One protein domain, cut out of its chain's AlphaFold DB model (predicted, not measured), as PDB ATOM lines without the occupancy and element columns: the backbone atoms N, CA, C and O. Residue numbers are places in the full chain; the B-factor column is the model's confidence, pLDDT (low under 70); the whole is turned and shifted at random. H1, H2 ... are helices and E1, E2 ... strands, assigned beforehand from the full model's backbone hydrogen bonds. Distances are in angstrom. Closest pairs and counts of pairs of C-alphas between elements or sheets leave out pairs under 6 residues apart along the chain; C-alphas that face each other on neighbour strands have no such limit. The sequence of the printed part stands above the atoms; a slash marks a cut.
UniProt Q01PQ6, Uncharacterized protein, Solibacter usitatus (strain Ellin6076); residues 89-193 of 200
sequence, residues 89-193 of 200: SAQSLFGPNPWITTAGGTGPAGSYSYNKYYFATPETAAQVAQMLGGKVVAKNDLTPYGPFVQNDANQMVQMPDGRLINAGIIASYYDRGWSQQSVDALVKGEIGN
ATOM      1  N   SER A  89     -51.659 -24.698 -43.769       82.81
ATOM      2  CA  SER A  89     -51.856 -25.690 -44.827       82.81
ATOM      3  C   SER A  89     -50.755 -26.749 -44.810       82.81
ATOM      4  O   SER A  89     -49.613 -26.482 -44.419       82.81
ATOM      5  N   ALA A  90     -51.072 -27.943 -45.314       82.38
ATOM      6  CA  ALA A  90     -50.091 -29.009 -45.489       82.38
ATOM      7  C   ALA A  90     -48.889 -28.541 -46.326       82.38
ATOM      8  O   ALA A  90     -47.753 -28.842 -45.984       82.38
ATOM      9  N   GLN A  91     -49.111 -27.738 -47.367       83.69
ATOM     10  CA  GLN A  91     -48.046 -27.209 -48.220       83.69
ATOM     11  C   GLN A  91     -47.148 -26.210 -47.485       83.69
ATOM     12  O   GLN A  91     -45.946 -26.153 -47.740       83.69
ATOM     13  N   SER A  92     -47.722 -25.429 -46.565       84.88
ATOM     14  CA  SER A  92     -46.963 -24.476 -45.754       84.88
ATOM     15  C   SER A  92     -46.100 -25.168 -44.700       84.88
ATOM     16  O   SER A  92     -45.047 -24.638 -44.356       84.88
ATOM     17  N   LEU A  93     -46.541 -26.310 -44.167       83.50
ATOM     18  CA  LEU A  93     -45.797 -27.066 -43.154       83.50
ATOM     19  C   LEU A  93     -44.794 -28.034 -43.778       83.50
ATOM     20  O   LEU A  93     -43.653 -28.120 -43.330       83.50
ATOM     21  N   PHE A  94     -45.237 -28.746 -44.814       87.81
ATOM     22  CA  PHE A  94     -44.571 -29.922 -45.359       87.81
ATOM     23  C   PHE A  94     -43.959 -29.721 -46.748       87.81
ATOM     24  O   PHE A  94     -43.355 -30.642 -47.296       87.81
ATOM     25  N   GLY A  95     -44.094 -28.521 -47.314       86.31
ATOM     26  CA  GLY A  95     -43.587 -28.184 -48.638       86.31
ATOM     27  C   GLY A  95     -44.566 -28.509 -49.775       86.31
ATOM     28  O   GLY A  95     -45.664 -29.015 -49.552       86.31
ATOM     29  N   PRO A  96     -44.191 -28.207 -51.029       86.00
ATOM     30  CA  PRO A  96     -45.121 -28.179 -52.159       86.00
ATOM     31  C   PRO A  96     -45.773 -29.532 -52.485       86.00
ATOM     32  O   PRO A  96     -46.918 -29.546 -52.930       86.00
ATOM     33  N   ASN A  97     -45.086 -30.653 -52.236       88.25
ATOM     34  CA  ASN A  97     -45.565 -32.000 -52.558       88.25
ATOM     35  C   ASN A  97     -45.389 -32.952 -51.362       88.25
ATOM     36  O   ASN A  97     -44.416 -33.704 -51.326       88.25
ATOM     37  N   PRO A  98     -46.311 -32.954 -50.387       89.44
ATOM     38  CA  PRO A  98     -46.114 -33.732 -49.165       89.44
ATOM     39  C   PRO A  98     -46.492 -35.218 -49.281       89.44
ATOM     40  O   PRO A  98     -46.206 -36.009 -48.382       89.44
ATOM     41  N   TRP A  99     -47.089 -35.633 -50.405       92.56
ATOM     42  CA  TRP A  99     -47.442 -37.028 -50.679       92.56
ATOM     43  C   TRP A  99     -46.837 -37.542 -51.982       92.56
ATOM     44  O   TRP A  99     -46.738 -36.817 -52.972       92.56
ATOM     45  N   ILE A 100     -46.530 -38.837 -51.998       88.62
ATOM     46  CA  ILE A 100     -46.174 -39.598 -53.194       88.62
ATOM     47  C   ILE A 100     -47.472 -39.934 -53.938       88.62
ATOM     48  O   ILE A 100     -48.330 -40.661 -53.438       88.62
ATOM     49  N   THR A 101     -47.632 -39.397 -55.147       87.12
ATOM     50  CA  THR A 101     -48.849 -39.574 -55.964       87.12
ATOM     51  C   THR A 101     -48.822 -40.820 -56.842       87.12
ATOM     52  O   THR A 101     -49.866 -41.244 -57.330       87.12
ATOM     53  N   THR A 102     -47.647 -41.417 -57.036       85.88
ATOM     54  CA  THR A 102     -47.428 -42.580 -57.907       85.88
ATOM     55  C   THR A 102     -47.313 -43.892 -57.137       85.88
ATOM     56  O   THR A 102     -46.966 -44.906 -57.736       85.88
ATOM     57  N   ALA A 103     -47.574 -43.875 -55.826       83.69
ATOM     58  CA  ALA A 103     -47.430 -45.050 -54.980       83.69
ATOM     59  C   ALA A 103     -48.350 -46.178 -55.459       83.69
ATOM     60  O   ALA A 103     -49.563 -45.987 -55.627       83.69
ATOM     61  N   GLY A 104     -47.768 -47.354 -55.670       84.56
ATOM     62  CA  GLY A 104     -48.463 -48.467 -56.299       84.56
ATOM     63  C   GLY A 104     -48.160 -49.817 -55.672       84.56
ATOM     64  O   GLY A 104     -47.306 -49.979 -54.797       84.56
ATOM     65  N   GLY A 105     -48.902 -50.812 -56.130       83.81
ATOM     66  CA  GLY A 105     -48.677 -52.203 -55.803       83.81
ATOM     67  C   GLY A 105     -48.871 -53.098 -57.014       83.81
ATOM     68  O   GLY A 105     -49.377 -52.682 -58.057       83.81
ATOM     69  N   THR A 106     -48.451 -54.346 -56.860       85.69
ATOM     70  CA  THR A 106     -48.527 -55.379 -57.893       85.69
ATOM     71  C   THR A 106     -49.386 -56.529 -57.388       85.69
ATOM     72  O   THR A 106     -49.270 -56.922 -56.229       85.69
ATOM     73  N   GLY A 107     -50.282 -57.052 -58.221       84.81
ATOM     74  CA  GLY A 107     -51.114 -58.204 -57.884       84.81
ATOM     75  C   GLY A 107     -51.343 -59.127 -59.082       84.81
ATOM     76  O   GLY A 107     -50.868 -58.842 -60.182       84.81
ATOM     77  N   PRO A 108     -52.108 -60.219 -58.905       83.12
ATOM     78  CA  PRO A 108     -52.352 -61.210 -59.959       83.12
ATOM     79  C   PRO A 108     -52.974 -60.651 -61.242       83.12
ATOM     80  O   PRO A 108     -52.790 -61.218 -62.311       83.12
ATOM     81  N   ALA A 109     -53.718 -59.547 -61.134       83.19
ATOM     82  CA  ALA A 109     -54.376 -58.881 -62.256       83.19
ATOM     83  C   ALA A 109     -53.543 -57.732 -62.869       83.19
ATOM     84  O   ALA A 109     -54.021 -57.066 -63.783       83.19
ATOM     85  N   GLY A 110     -52.323 -57.486 -62.375       83.25
ATOM     86  CA  GLY A 110     -51.458 -56.381 -62.798       83.25
ATOM     87  C   GLY A 110     -51.212 -55.339 -61.703       83.25
ATOM     88  O   GLY A 110     -51.409 -55.597 -60.512       83.25
ATOM     89  N   SER A 111     -50.734 -54.162 -62.111       86.69
ATOM     90  CA  SER A 111     -50.415 -53.053 -61.204       86.69
ATOM     91  C   SER A 111     -51.663 -52.275 -60.788       86.69
ATOM     92  O   SER A 111     -52.592 -52.101 -61.573       86.69
ATOM     93  N   TYR A 112     -51.655 -51.755 -59.565       83.50
ATOM     94  CA  TYR A 112     -52.706 -50.897 -59.022       83.50
ATOM     95  C   TYR A 112     -52.096 -49.716 -58.262       83.50
ATOM     96  O   TYR A 112     -50.958 -49.785 -57.796       83.50
ATOM     97  N   SER A 113     -52.853 -48.628 -58.130       86.44
ATOM     98  CA  SER A 113     -52.424 -47.420 -57.416       86.44
ATOM     99  C   SER A 113     -53.038 -47.360 -56.025       86.44
ATOM    100  O   SER A 113     -54.206 -47.710 -55.834       86.44
ATOM    101  N   TYR A 114     -52.272 -46.868 -55.058       84.81
ATOM    102  CA  TYR A 114     -52.779 -46.586 -53.722       84.81
ATOM    103  C   TYR A 114     -53.289 -45.146 -53.596       84.81
ATOM    104  O   TYR A 114     -52.981 -44.264 -54.397       84.81
ATOM    105  N   ASN A 115     -54.057 -44.885 -52.537       85.75
ATOM    106  CA  ASN A 115     -54.408 -43.522 -52.165       85.75
ATOM    107  C   ASN A 115     -53.160 -42.782 -51.644       85.75
ATOM    108  O   ASN A 115     -52.559 -43.196 -50.649       85.75
ATOM    109  N   LYS A 116     -52.814 -41.663 -52.295       87.06
ATOM    110  CA  LYS A 116     -51.647 -40.819 -51.981       87.06
ATOM    111  C   LYS A 116     -51.550 -40.424 -50.504       87.06
ATOM    112  O   LYS A 116     -50.452 -40.312 -49.976       87.06
ATOM    113  N   TYR A 117     -52.683 -40.263 -49.812       88.19
ATOM    114  CA  TYR A 117     -52.693 -39.819 -48.416       88.19
ATOM    115  C   TYR A 117     -52.051 -40.824 -47.448       88.19
ATOM    116  O   TYR A 117     -51.707 -40.440 -46.341       88.19
ATOM    117  N   TYR A 118     -51.821 -42.080 -47.848       87.88
ATOM    118  CA  TYR A 118     -51.074 -43.051 -47.033       87.88
ATOM    119  C   TYR A 118     -49.554 -42.991 -47.227       87.88
ATOM    120  O   TYR A 118     -48.815 -43.653 -46.491       87.88
ATOM    121  N   PHE A 119     -49.085 -42.230 -48.215       90.38
ATOM    122  CA  PHE A 119     -47.698 -42.208 -48.660       90.38
ATOM    123  C   PHE A 119     -47.155 -40.788 -48.567       90.38
ATOM    124  O   PHE A 119     -47.140 -40.049 -49.547       90.38
ATOM    125  N   ALA A 120     -46.716 -40.393 -47.374       91.25
ATOM    126  CA  ALA A 120     -45.936 -39.169 -47.217       91.25
ATOM    127  C   ALA A 120     -44.579 -39.291 -47.928       91.25
ATOM    128  O   ALA A 120     -44.006 -40.383 -47.998       91.25
ATOM    129  N   THR A 121     -44.034 -38.168 -48.399       90.50
ATOM    130  CA  THR A 121     -42.615 -38.121 -48.772       90.50
ATOM    131  C   THR A 121     -41.735 -38.318 -47.525       90.50
ATOM    132  O   THR A 121     -42.185 -38.062 -46.400       90.50
ATOM    133  N   PRO A 122     -40.472 -38.763 -47.675       88.56
ATOM    134  CA  PRO A 122     -39.556 -38.898 -46.540       88.56
ATOM    135  C   PRO A 122     -39.372 -37.593 -45.749       88.56
ATOM    136  O   PRO A 122     -39.266 -37.620 -44.525       88.56
ATOM    137  N   GLU A 123     -39.385 -36.452 -46.438       88.75
ATOM    138  CA  GLU A 123     -39.257 -35.115 -45.846       88.75
ATOM    139  C   GLU A 123     -40.468 -34.771 -44.975       88.75
ATOM    140  O   GLU A 123     -40.313 -34.411 -43.805       88.75
ATOM    141  N   THR A 124     -41.679 -34.977 -45.501       89.75
ATOM    142  CA  THR A 124     -42.921 -34.810 -44.737       89.75
ATOM    143  C   THR A 124     -42.947 -35.734 -43.523       89.75
ATOM    144  O   THR A 124     -43.278 -35.301 -42.420       89.75
ATOM    145  N   ALA A 125     -42.537 -36.993 -43.680       89.44
ATOM    146  CA  ALA A 125     -42.487 -37.935 -42.568       89.44
ATOM    147  C   ALA A 125     -41.498 -37.513 -41.473       89.44
ATOM    148  O   ALA A 125     -41.812 -37.647 -40.289       89.44
ATOM    149  N   ALA A 126     -40.335 -36.970 -41.846       88.69
ATOM    150  CA  ALA A 126     -39.353 -36.462 -40.892       88.69
ATOM    151  C   ALA A 126     -39.912 -35.291 -40.072       88.69
ATOM    152  O   ALA A 126     -39.750 -35.268 -38.851       88.69
ATOM    153  N   GLN A 127     -40.628 -34.364 -40.711       86.88
ATOM    154  CA  GLN A 127     -41.278 -33.257 -40.006       86.88
ATOM    155  C   GLN A 127     -42.416 -33.733 -39.101       86.88
ATOM    156  O   GLN A 127     -42.490 -33.319 -37.946       86.88
ATOM    157  N   VAL A 128     -43.256 -34.666 -39.558       87.25
ATOM    158  CA  VAL A 128     -44.294 -35.262 -38.700       87.25
ATOM    159  C   VAL A 128     -43.663 -35.982 -37.503       87.25
ATOM    160  O   VAL A 128     -44.140 -35.846 -36.376       87.25
ATOM    161  N   ALA A 129     -42.553 -36.698 -37.696       88.06
ATOM    162  CA  ALA A 129     -41.832 -37.338 -36.598       88.06
ATOM    163  C   ALA A 129     -41.289 -36.323 -35.581       88.06
ATOM    164  O   ALA A 129     -41.384 -36.569 -34.379       88.06
ATOM    165  N   GLN A 130     -40.791 -35.168 -36.039       86.88
ATOM    166  CA  GLN A 130     -40.382 -34.064 -35.162       86.88
ATOM    167  C   GLN A 130     -41.564 -33.496 -34.368       86.88
ATOM    168  O   GLN A 130     -41.431 -33.279 -33.165       86.88
ATOM    169  N   MET A 131     -42.725 -33.310 -35.006       83.31
ATOM    170  CA  MET A 131     -43.940 -32.806 -34.351       83.31
ATOM    171  C   MET A 131     -44.451 -33.756 -33.264       83.31
ATOM    172  O   MET A 131     -44.879 -33.318 -32.198       83.31
ATOM    173  N   LEU A 132     -44.402 -35.061 -33.530       83.62
ATOM    174  CA  LEU A 132     -44.922 -36.088 -32.627       83.62
ATOM    175  C   LEU A 132     -43.886 -36.578 -31.603       83.62
ATOM    176  O   LEU A 132     -44.239 -37.255 -30.636       83.62
ATOM    177  N   GLY A 133     -42.606 -36.249 -31.790       84.50
ATOM    178  CA  GLY A 133     -41.508 -36.768 -30.972       84.50
ATOM    179  C   GLY A 133     -41.249 -38.264 -31.191       84.50
ATOM    180  O   GLY A 133     -40.897 -38.975 -30.247       84.50
ATOM    181  N   GLY A 134     -41.469 -38.749 -32.416       87.31
ATOM    182  CA  GLY A 134     -41.244 -40.135 -32.827       87.31
ATOM    183  C   GLY A 134     -40.070 -40.286 -33.797       87.31
ATOM    184  O   GLY A 134     -39.302 -39.355 -34.032       87.31
ATOM    185  N   LYS A 135     -39.931 -41.477 -34.385       89.00
ATOM    186  CA  LYS A 135     -38.939 -41.776 -35.432       89.00
ATOM    187  C   LYS A 135     -39.609 -42.312 -36.687       89.00
ATOM    188  O   LYS A 135     -40.538 -43.105 -36.584       89.00
ATOM    189  N   VAL A 136     -39.130 -41.920 -37.861       89.50
ATOM    190  CA  VAL A 136     -39.668 -42.437 -39.124       89.50
ATOM    191  C   VAL A 136     -39.219 -43.883 -39.335       89.50
ATOM    192  O   VAL A 136     -38.050 -44.218 -39.148       89.50
ATOM    193  N   VAL A 137     -40.156 -44.736 -39.725       87.88
ATOM    194  CA  VAL A 137     -39.969 -46.139 -40.076       87.88
ATOM    195  C   VAL A 137     -40.714 -46.383 -41.382       87.88
ATOM    196  O   VAL A 137     -41.932 -46.238 -41.448       87.88
ATOM    197  N   ALA A 138     -39.985 -46.767 -42.422       87.88
ATOM    198  CA  ALA A 138     -40.584 -47.219 -43.669       87.88
ATOM    199  C   ALA A 138     -41.159 -48.631 -43.476       87.88
ATOM    200  O   ALA A 138     -40.464 -49.518 -42.970       87.88
ATOM    201  N   LYS A 139     -42.421 -48.849 -43.854       82.06
ATOM    202  CA  LYS A 139     -43.095 -50.146 -43.709       82.06
ATOM    203  C   LYS A 139     -43.973 -50.455 -44.926       82.06
ATOM    204  O   LYS A 139     -44.477 -49.562 -45.591       82.06
ATOM    205  N   ASN A 140     -44.176 -51.735 -45.223       79.19
ATOM    206  CA  ASN A 140     -45.145 -52.188 -46.226       79.19
ATOM    207  C   ASN A 140     -46.395 -52.702 -45.509       79.19
ATOM    208  O   ASN A 140     -46.627 -53.906 -45.431       79.19
ATOM    209  N   ASP A 141     -47.138 -51.790 -44.882       72.69
ATOM    210  CA  ASP A 141     -48.220 -52.161 -43.956       72.69
ATOM    211  C   ASP A 141     -49.608 -52.286 -44.607       72.69
ATOM    212  O   ASP A 141     -50.557 -52.677 -43.935       72.69
ATOM    213  N   LEU A 142     -49.762 -51.942 -45.893       73.19
ATOM    214  CA  LEU A 142     -51.080 -51.930 -46.552       73.19
ATOM    215  C   LEU A 142     -51.465 -53.287 -47.149       73.19
ATOM    216  O   LEU A 142     -52.644 -53.630 -47.166       73.19
ATOM    217  N   THR A 143     -50.493 -54.067 -47.626       72.88
ATOM    218  CA  THR A 143     -50.722 -55.418 -48.173       72.88
ATOM    219  C   THR A 143     -49.734 -56.439 -47.593       72.88
ATOM    220  O   THR A 143     -48.893 -56.980 -48.304       72.88
ATOM    221  N   PRO A 144     -49.808 -56.725 -46.279       67.81
ATOM    222  CA  PRO A 144     -48.883 -57.654 -45.628       67.81
ATOM    223  C   PRO A 144     -49.151 -59.137 -45.946       67.81
ATOM    224  O   PRO A 144     -48.303 -59.980 -45.658       67.81
ATOM    225  N   TYR A 145     -50.313 -59.474 -46.518       69.31
ATOM    226  CA  TYR A 145     -50.728 -60.852 -46.785       69.31
ATOM    227  C   TYR A 145     -51.373 -61.005 -48.164       69.31
ATOM    228  O   TYR A 145     -52.026 -60.095 -48.674       69.31
ATOM    229  N   GLY A 146     -51.274 -62.216 -48.713       73.12
ATOM    230  CA  GLY A 146     -51.883 -62.577 -49.990       73.12
ATOM    231  C   GLY A 146     -51.006 -62.228 -51.197       73.12
ATOM    232  O   GLY A 146     -49.830 -61.912 -51.044       73.12
ATOM    233  N   PRO A 147     -51.553 -62.327 -52.419       79.44
ATOM    234  CA  PRO A 147     -50.773 -62.184 -53.648       79.44
ATOM    235  C   PRO A 147     -50.549 -60.723 -54.068       79.44
ATOM    236  O   PRO A 147     -49.990 -60.468 -55.132       79.44
ATOM    237  N   PHE A 148     -51.035 -59.768 -53.274       80.00
ATOM    238  CA  PHE A 148     -50.866 -58.341 -53.508       80.00
ATOM    239  C   PHE A 148     -49.619 -57.858 -52.772       80.00
ATOM    240  O   PHE A 148     -49.473 -58.097 -51.578       80.00
ATOM    241  N   VAL A 149     -48.734 -57.177 -53.492       81.56
ATOM    242  CA  VAL A 149     -47.468 -56.650 -52.984       81.56
ATOM    243  C   VAL A 149     -47.494 -55.131 -53.067       81.56
ATOM    244  O   VAL A 149     -47.862 -54.565 -54.098       81.56
ATOM    245  N   GLN A 150     -47.098 -54.467 -51.989       83.56
ATOM    246  CA  GLN A 150     -46.845 -53.030 -51.965       83.56
ATOM    247  C   GLN A 150     -45.452 -52.754 -52.550       83.56
ATOM    248  O   GLN A 150     -44.473 -53.330 -52.077       83.56
ATOM    249  N   ASN A 151     -45.356 -51.894 -53.570       82.56
ATOM    250  CA  ASN A 151     -44.073 -51.602 -54.225       82.56
ATOM    251  C   ASN A 151     -43.313 -50.470 -53.517       82.56
ATOM    252  O   ASN A 151     -42.086 -50.484 -53.472       82.56
ATOM    253  N   ASP A 152     -44.043 -49.521 -52.932       81.25
ATOM    254  CA  ASP A 152     -43.489 -48.376 -52.210       81.25
ATOM    255  C   ASP A 152     -43.764 -48.508 -50.713       81.25
ATOM    256  O   ASP A 152     -44.867 -48.870 -50.315       81.25
ATOM    257  N   ALA A 153     -42.805 -48.177 -49.851       80.94
ATOM    258  CA  ALA A 153     -43.050 -48.198 -48.412       80.94
ATOM    259  C   ALA A 153     -43.895 -46.998 -47.965       80.94
ATOM    260  O   ALA A 153     -43.651 -45.858 -48.371       80.94
ATOM    261  N   ASN A 154     -44.853 -47.243 -47.072       86.50
ATOM    262  CA  ASN A 154     -45.504 -46.174 -46.332       86.50
ATOM    263  C   ASN A 154     -44.576 -45.667 -45.220       86.50
ATOM    264  O   ASN A 154     -43.839 -46.425 -44.587       86.50
ATOM    265  N   GLN A 155     -44.574 -44.350 -45.019       90.50
ATOM    266  CA  GLN A 155     -43.758 -43.712 -43.993       90.50
ATOM    267  C   GLN A 155     -44.554 -43.655 -42.688       90.50
ATOM    268  O   GLN A 155     -45.526 -42.905 -42.566       90.50
ATOM    269  N   MET A 156     -44.147 -44.462 -41.714       88.56
ATOM    270  CA  MET A 156     -44.753 -44.518 -40.387       88.56
ATOM    271  C   MET A 156     -43.894 -43.735 -39.396       88.56
ATOM    272  O   MET A 156     -42.674 -43.741 -39.483       88.56
ATOM    273  N   VAL A 157     -44.503 -43.095 -38.410       87.94
ATOM    274  CA  VAL A 157     -43.825 -42.521 -37.251       87.94
ATOM    275  C   VAL A 157     -43.998 -43.483 -36.089       87.94
ATOM    276  O   VAL A 157     -45.105 -43.679 -35.592       87.94
ATOM    277  N   GLN A 158     -42.901 -44.102 -35.661       88.62
ATOM    278  CA  GLN A 158     -42.866 -44.885 -34.442       88.62
ATOM    279  C   GLN A 158     -42.717 -43.966 -33.233       88.62
ATOM    280  O   GLN A 158     -41.663 -43.359 -33.019       88.62
ATOM    281  N   MET A 159     -43.769 -43.906 -32.433       87.50
ATOM    282  CA  MET A 159     -43.809 -43.194 -31.165       87.50
ATOM    283  C   MET A 159     -42.929 -43.887 -30.106       87.50
ATOM    284  O   MET A 159     -42.565 -45.060 -30.263       87.50
ATOM    285  N   PRO A 160     -42.560 -43.195 -29.011       80.38
ATOM    286  CA  PRO A 160     -41.753 -43.780 -27.934       80.38
ATOM    287  C   PRO A 160     -42.379 -45.009 -27.259       80.38
ATOM    288  O   PRO A 160     -41.656 -45.868 -26.769       80.38
ATOM    289  N   ASP A 161     -43.707 -45.112 -27.265       79.31
ATOM    290  CA  ASP A 161     -44.471 -46.262 -26.766       79.31
ATOM    291  C   ASP A 161     -44.520 -47.445 -27.758       79.31
ATOM    292  O   ASP A 161     -45.180 -48.451 -27.506       79.31
ATOM    293  N   GLY A 162     -43.805 -47.347 -28.883       80.31
ATOM    294  CA  GLY A 162     -43.679 -48.398 -29.893       80.31
ATOM    295  C   GLY A 162     -44.779 -48.395 -30.954       80.31
ATOM    296  O   GLY A 162     -44.656 -49.131 -31.939       80.31
ATOM    297  N   ARG A 163     -45.809 -47.554 -30.806       83.44
ATOM    298  CA  ARG A 163     -46.930 -47.454 -31.751       83.44
ATOM    299  C   ARG A 163     -46.499 -46.807 -33.058       83.44
ATOM    300  O   ARG A 163     -45.636 -45.935 -33.065       83.44
ATOM    301  N   LEU A 164     -47.111 -47.229 -34.161       85.25
ATOM    302  CA  LEU A 164     -46.845 -46.709 -35.501       85.25
ATOM    303  C   LEU A 164     -48.019 -45.840 -35.957       85.25
ATOM    304  O   LEU A 164     -49.152 -46.306 -35.975       85.25
ATOM    305  N   ILE A 165     -47.729 -44.601 -36.347       86.12
ATOM    306  CA  ILE A 165     -48.698 -43.630 -36.871       86.12
ATOM    307  C   ILE A 165     -48.358 -43.356 -38.337       86.12
ATOM    308  O   ILE A 165     -47.201 -43.100 -38.649       86.12
ATOM    309  N   ASN A 166     -49.321 -43.387 -39.257       89.12
ATOM    310  CA  ASN A 166     -49.026 -43.092 -40.662       89.12
ATOM    311  C   ASN A 166     -48.796 -41.584 -40.868       89.12
ATOM    312  O   ASN A 166     -49.698 -40.775 -40.645       89.12
ATOM    313  N   ALA A 167     -47.602 -41.197 -41.326       88.31
ATOM    314  CA  ALA A 167     -47.241 -39.789 -41.488       88.31
ATOM    315  C   ALA A 167     -48.080 -39.072 -42.559       88.31
ATOM    316  O   ALA A 167     -48.390 -37.889 -42.416       88.31
ATOM    317  N   GLY A 168     -48.483 -39.786 -43.613       87.44
ATOM    318  CA  GLY A 168     -49.319 -39.235 -44.679       87.44
ATOM    319  C   GLY A 168     -50.716 -38.865 -44.187       87.44
ATOM    320  O   GLY A 168     -51.254 -37.832 -44.596       87.44
ATOM    321  N   ILE A 169     -51.263 -39.656 -43.259       87.38
ATOM    322  CA  ILE A 169     -52.568 -39.394 -42.645       87.38
ATOM    323  C   ILE A 169     -52.509 -38.151 -41.760       87.38
ATOM    324  O   ILE A 169     -53.379 -37.290 -41.891       87.38
ATOM    325  N   ILE A 170     -51.453 -37.993 -40.954       86.12
ATOM    326  CA  ILE A 170     -51.251 -36.776 -40.153       86.12
ATOM    327  C   ILE A 170     -51.142 -35.542 -41.049       86.12
ATOM    328  O   ILE A 170     -51.830 -34.550 -40.813       86.12
ATOM    329  N   ALA A 171     -50.351 -35.619 -42.123       85.69
ATOM    330  CA  ALA A 171     -50.247 -34.525 -43.083       85.69
ATOM    331  C   ALA A 171     -51.609 -34.188 -43.724       85.69
ATOM    332  O   ALA A 171     -51.911 -33.019 -43.961       85.69
ATOM    333  N   SER A 172     -52.466 -35.191 -43.965       85.69
ATOM    334  CA  SER A 172     -53.782 -34.996 -44.599       85.69
ATOM    335  C   SER A 172     -54.763 -34.169 -43.761       85.69
ATOM    336  O   SER A 172     -55.704 -33.599 -44.316       85.69
ATOM    337  N   TYR A 173     -54.556 -34.067 -42.445       84.06
ATOM    338  CA  TYR A 173     -55.387 -33.221 -41.584       84.06
ATOM    339  C   TYR A 173     -55.166 -31.726 -41.846       84.06
ATOM    340  O   TYR A 173     -56.100 -30.941 -41.688       84.06
ATOM    341  N   TYR A 174     -53.983 -31.348 -42.333       83.50
ATOM    342  CA  TYR A 174     -53.627 -29.970 -42.687       83.50
ATOM    343  C   TYR A 174     -54.013 -29.594 -44.134       83.50
ATOM    344  O   TYR A 174     -53.948 -28.428 -44.508       83.50
ATOM    345  N   ASP A 175     -54.448 -30.554 -44.960       84.44
ATOM    346  CA  ASP A 175     -54.883 -30.319 -46.355       84.44
ATOM    347  C   ASP A 175     -56.319 -29.766 -46.444       84.44
ATOM    348  O   ASP A 175     -56.734 -29.212 -47.455       84.44
ATOM    349  N   ARG A 176     -57.111 -29.933 -45.377       76.75
ATOM    350  CA  ARG A 176     -58.577 -29.778 -45.406       76.75
ATOM    351  C   ARG A 176     -59.085 -28.391 -45.013       76.75
ATOM    352  O   ARG A 176     -60.293 -28.176 -45.017       76.75
ATOM    353  N   GLY A 177     -58.189 -27.471 -44.647       72.38
ATOM    354  CA  GLY A 177     -58.561 -26.130 -44.179       72.38
ATOM    355  C   GLY A 177     -59.329 -26.148 -42.855       72.38
ATOM    356  O   GLY A 177     -60.250 -25.364 -42.655       72.38
ATOM    357  N   TRP A 178     -59.007 -27.085 -41.965       79.75
ATOM    358  CA  TRP A 178     -59.624 -27.161 -40.644       79.75
ATOM    359  C   TRP A 178     -59.006 -26.163 -39.664       79.75
ATOM    360  O   TRP A 178     -57.886 -25.688 -39.849       79.75
ATOM    361  N   SER A 179     -59.741 -25.851 -38.595       77.44
ATOM    362  CA  SER A 179     -59.195 -25.048 -37.501       77.44
ATOM    363  C   SER A 179     -58.044 -25.780 -36.808       77.44
ATOM    364  O   SER A 179     -58.049 -27.014 -36.737       77.44
ATOM    365  N   GLN A 180     -57.091 -25.036 -36.241       77.00
ATOM    366  CA  GLN A 180     -55.972 -25.614 -35.492       77.00
ATOM    367  C   GLN A 180     -56.473 -26.530 -34.370       77.00
ATOM    368  O   GLN A 180     -55.971 -27.635 -34.203       77.00
ATOM    369  N   GLN A 181     -57.539 -26.131 -33.672       76.44
ATOM    370  CA  GLN A 181     -58.139 -26.930 -32.604       76.44
ATOM    371  C   GLN A 181     -58.717 -28.261 -33.114       76.44
ATOM    372  O   GLN A 181     -58.611 -29.282 -32.434       76.44
ATOM    373  N   SER A 182     -59.314 -28.274 -34.311       78.06
ATOM    374  CA  SER A 182     -59.808 -29.503 -34.944       78.06
ATOM    375  C   SER A 182     -58.662 -30.422 -35.360       78.06
ATOM    376  O   SER A 182     -58.740 -31.630 -35.139       78.06
ATOM    377  N   VAL A 183     -57.591 -29.862 -35.927       78.31
ATOM    378  CA  VAL A 183     -56.409 -30.640 -36.314       78.31
ATOM    379  C   VAL A 183     -55.714 -31.213 -35.083       78.31
ATOM    380  O   VAL A 183     -55.453 -32.412 -35.045       78.31
ATOM    381  N   ASP A 184     -55.513 -30.415 -34.038       78.06
ATOM    382  CA  ASP A 184     -54.903 -30.870 -32.787       78.06
ATOM    383  C   ASP A 184     -55.745 -31.958 -32.113       78.06
ATOM    384  O   ASP A 184     -55.196 -32.938 -31.609       78.06
ATOM    385  N   ALA A 185     -57.078 -31.843 -32.138       75.81
ATOM    386  CA  ALA A 185     -57.970 -32.877 -31.617       75.81
ATOM    387  C   ALA A 185     -57.851 -34.194 -32.397       75.81
ATOM    388  O   ALA A 185     -57.880 -35.262 -31.787       75.81
ATOM    389  N   LEU A 186     -57.678 -34.135 -33.720       78.06
ATOM    390  CA  LEU A 186     -57.508 -35.320 -34.562       78.06
ATOM    391  C   LEU A 186     -56.122 -35.936 -34.432       78.06
ATOM    392  O   LEU A 186     -56.019 -37.148 -34.302       78.06
ATOM    393  N   VAL A 187     -55.066 -35.123 -34.387       79.56
ATOM    394  CA  VAL A 187     -53.696 -35.590 -34.145       79.56
ATOM    395  C   VAL A 187     -53.597 -36.216 -32.756       79.56
ATOM    396  O   VAL A 187     -53.088 -37.324 -32.606       79.56
ATOM    397  N   LYS A 188     -54.154 -35.563 -31.732       76.19
ATOM    398  CA  LYS A 188     -54.232 -36.115 -30.374       76.19
ATOM    399  C   LYS A 188     -55.112 -37.360 -30.319       76.19
ATOM    400  O   LYS A 188     -54.785 -38.294 -29.594       76.19
ATOM    401  N   GLY A 189     -56.194 -37.380 -31.094       67.88
ATOM    402  CA  GLY A 189     -57.037 -38.545 -31.322       67.88
ATOM    403  C   GLY A 189     -56.229 -39.700 -31.892       67.88
ATOM    404  O   GLY A 189     -56.239 -40.759 -31.297       67.88
ATOM    405  N   GLU A 190     -55.445 -39.502 -32.944       68.62
ATOM    406  CA  GLU A 190     -54.597 -40.531 -33.558       68.62
ATOM    407  C   GLU A 190     -53.520 -41.044 -32.583       68.62
ATOM    408  O   GLU A 190     -53.304 -42.248 -32.429       68.62
ATOM    409  N   ILE A 191     -52.913 -40.142 -31.807       68.69
ATOM    410  CA  ILE A 191     -51.989 -40.506 -30.724       68.69
ATOM    411  C   ILE A 191     -52.724 -41.200 -29.563       68.69
ATOM    412  O   ILE A 191     -52.109 -41.953 -28.816       68.69
ATOM    413  N   GLY A 192     -54.034 -41.028 -29.387       62.34
ATOM    414  CA  GLY A 192     -54.823 -41.645 -28.311       62.34
ATOM    415  C   GLY A 192     -55.562 -42.938 -28.692       62.34
ATOM    416  O   GLY A 192     -55.671 -43.833 -27.863       62.34
ATOM    417  N   ASN A 193     -56.042 -43.061 -29.934       56.94
ATOM    418  CA  ASN A 193     -56.996 -44.084 -30.391       56.94
ATOM    419  C   ASN A 193     -56.359 -45.399 -30.827       56.94
ATOM    420  O   ASN A 193     -57.076 -46.383 -31.002       56.94
TER     421      ASN A 193
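This is residues 89 to 193 of the 200 residues of an uncharacterized protein of Solibacter usitatus (strain Ellin6076) (UniProt Q01PQ6). A small antiparallel sheet of three strands, E3, E4 and E5, has H2 over one face and H3 on that same face; H1 packs on H2 and H3, and H4 folds back on H3. Toward one end of the longest axis lies a separate hairpin, E1 and E2, beside the long loop of residues 140 to 153. The printed part has 105 residues, with four named helices and five named strands in the order H1 E1 E2 H2 E3 E4 E5 H3 H4, mixed in class. It is compact, with a radius of gyration of the C-alphas of 14.1 A, and spans 44 by 30 by 21 A.

H1, residues 90 to 94, touches H3, residues 167 to 173, closest at the C-alphas of Ala 90 and Ala 171, 6.0 A. E1, residues 104 to 107, and E2, residues 110 to 113, form an antiparallel hairpin, with N 105 and O 112 2.8 A apart; residues 105 to 106 also pair antiparallel with residues 149 to 150. E3, residues 135 to 139, E4, residues 154 to 158, and E5, residues 164 to 166, form a meander, each strand the antiparallel neighbour of the one before, with two hairpins; N 137 and O 156, and N 157 and O 165, are each 2.7 A apart. H2, residues 122 to 132, makes two layers with this sheet, a helix on one face, at a height over the sheet of 8.3 A. H3 touches H2, closest at the C-alphas of Ala 125 and Ala 167, 5.2 A. H4, residues 180 to 193, touches H3 with residues 183 to 187 alone, a helical hairpin at a steep tilt of 39 degrees, closest at the C-alphas of Tyr 173 and Val 183, 6.0 A; it only just grazes the sheet, with 5 pairs of C-alphas within 10 A. In H1, H2, H3 and H4 every O i to N i+4 pair is within hydrogen-bond range.

H1 begins at C-alpha 90 (-50.091, -29.009, -45.489). H2 is 15.2 A long, E3 12.5 A and E4 12.2 A. H4, 19.2 A long, ends at C-alpha 193 (-56.996, -44.084, -30.391).

The two C-alphas farthest apart, of Pro 108 and Gln 181, are 44.2 A apart. The printed part has no cut; the link from E3 to E4 is long. Mean pLDDT of the printed part is 82.9, with residues 144 to 145 and 189 to 193 under 70.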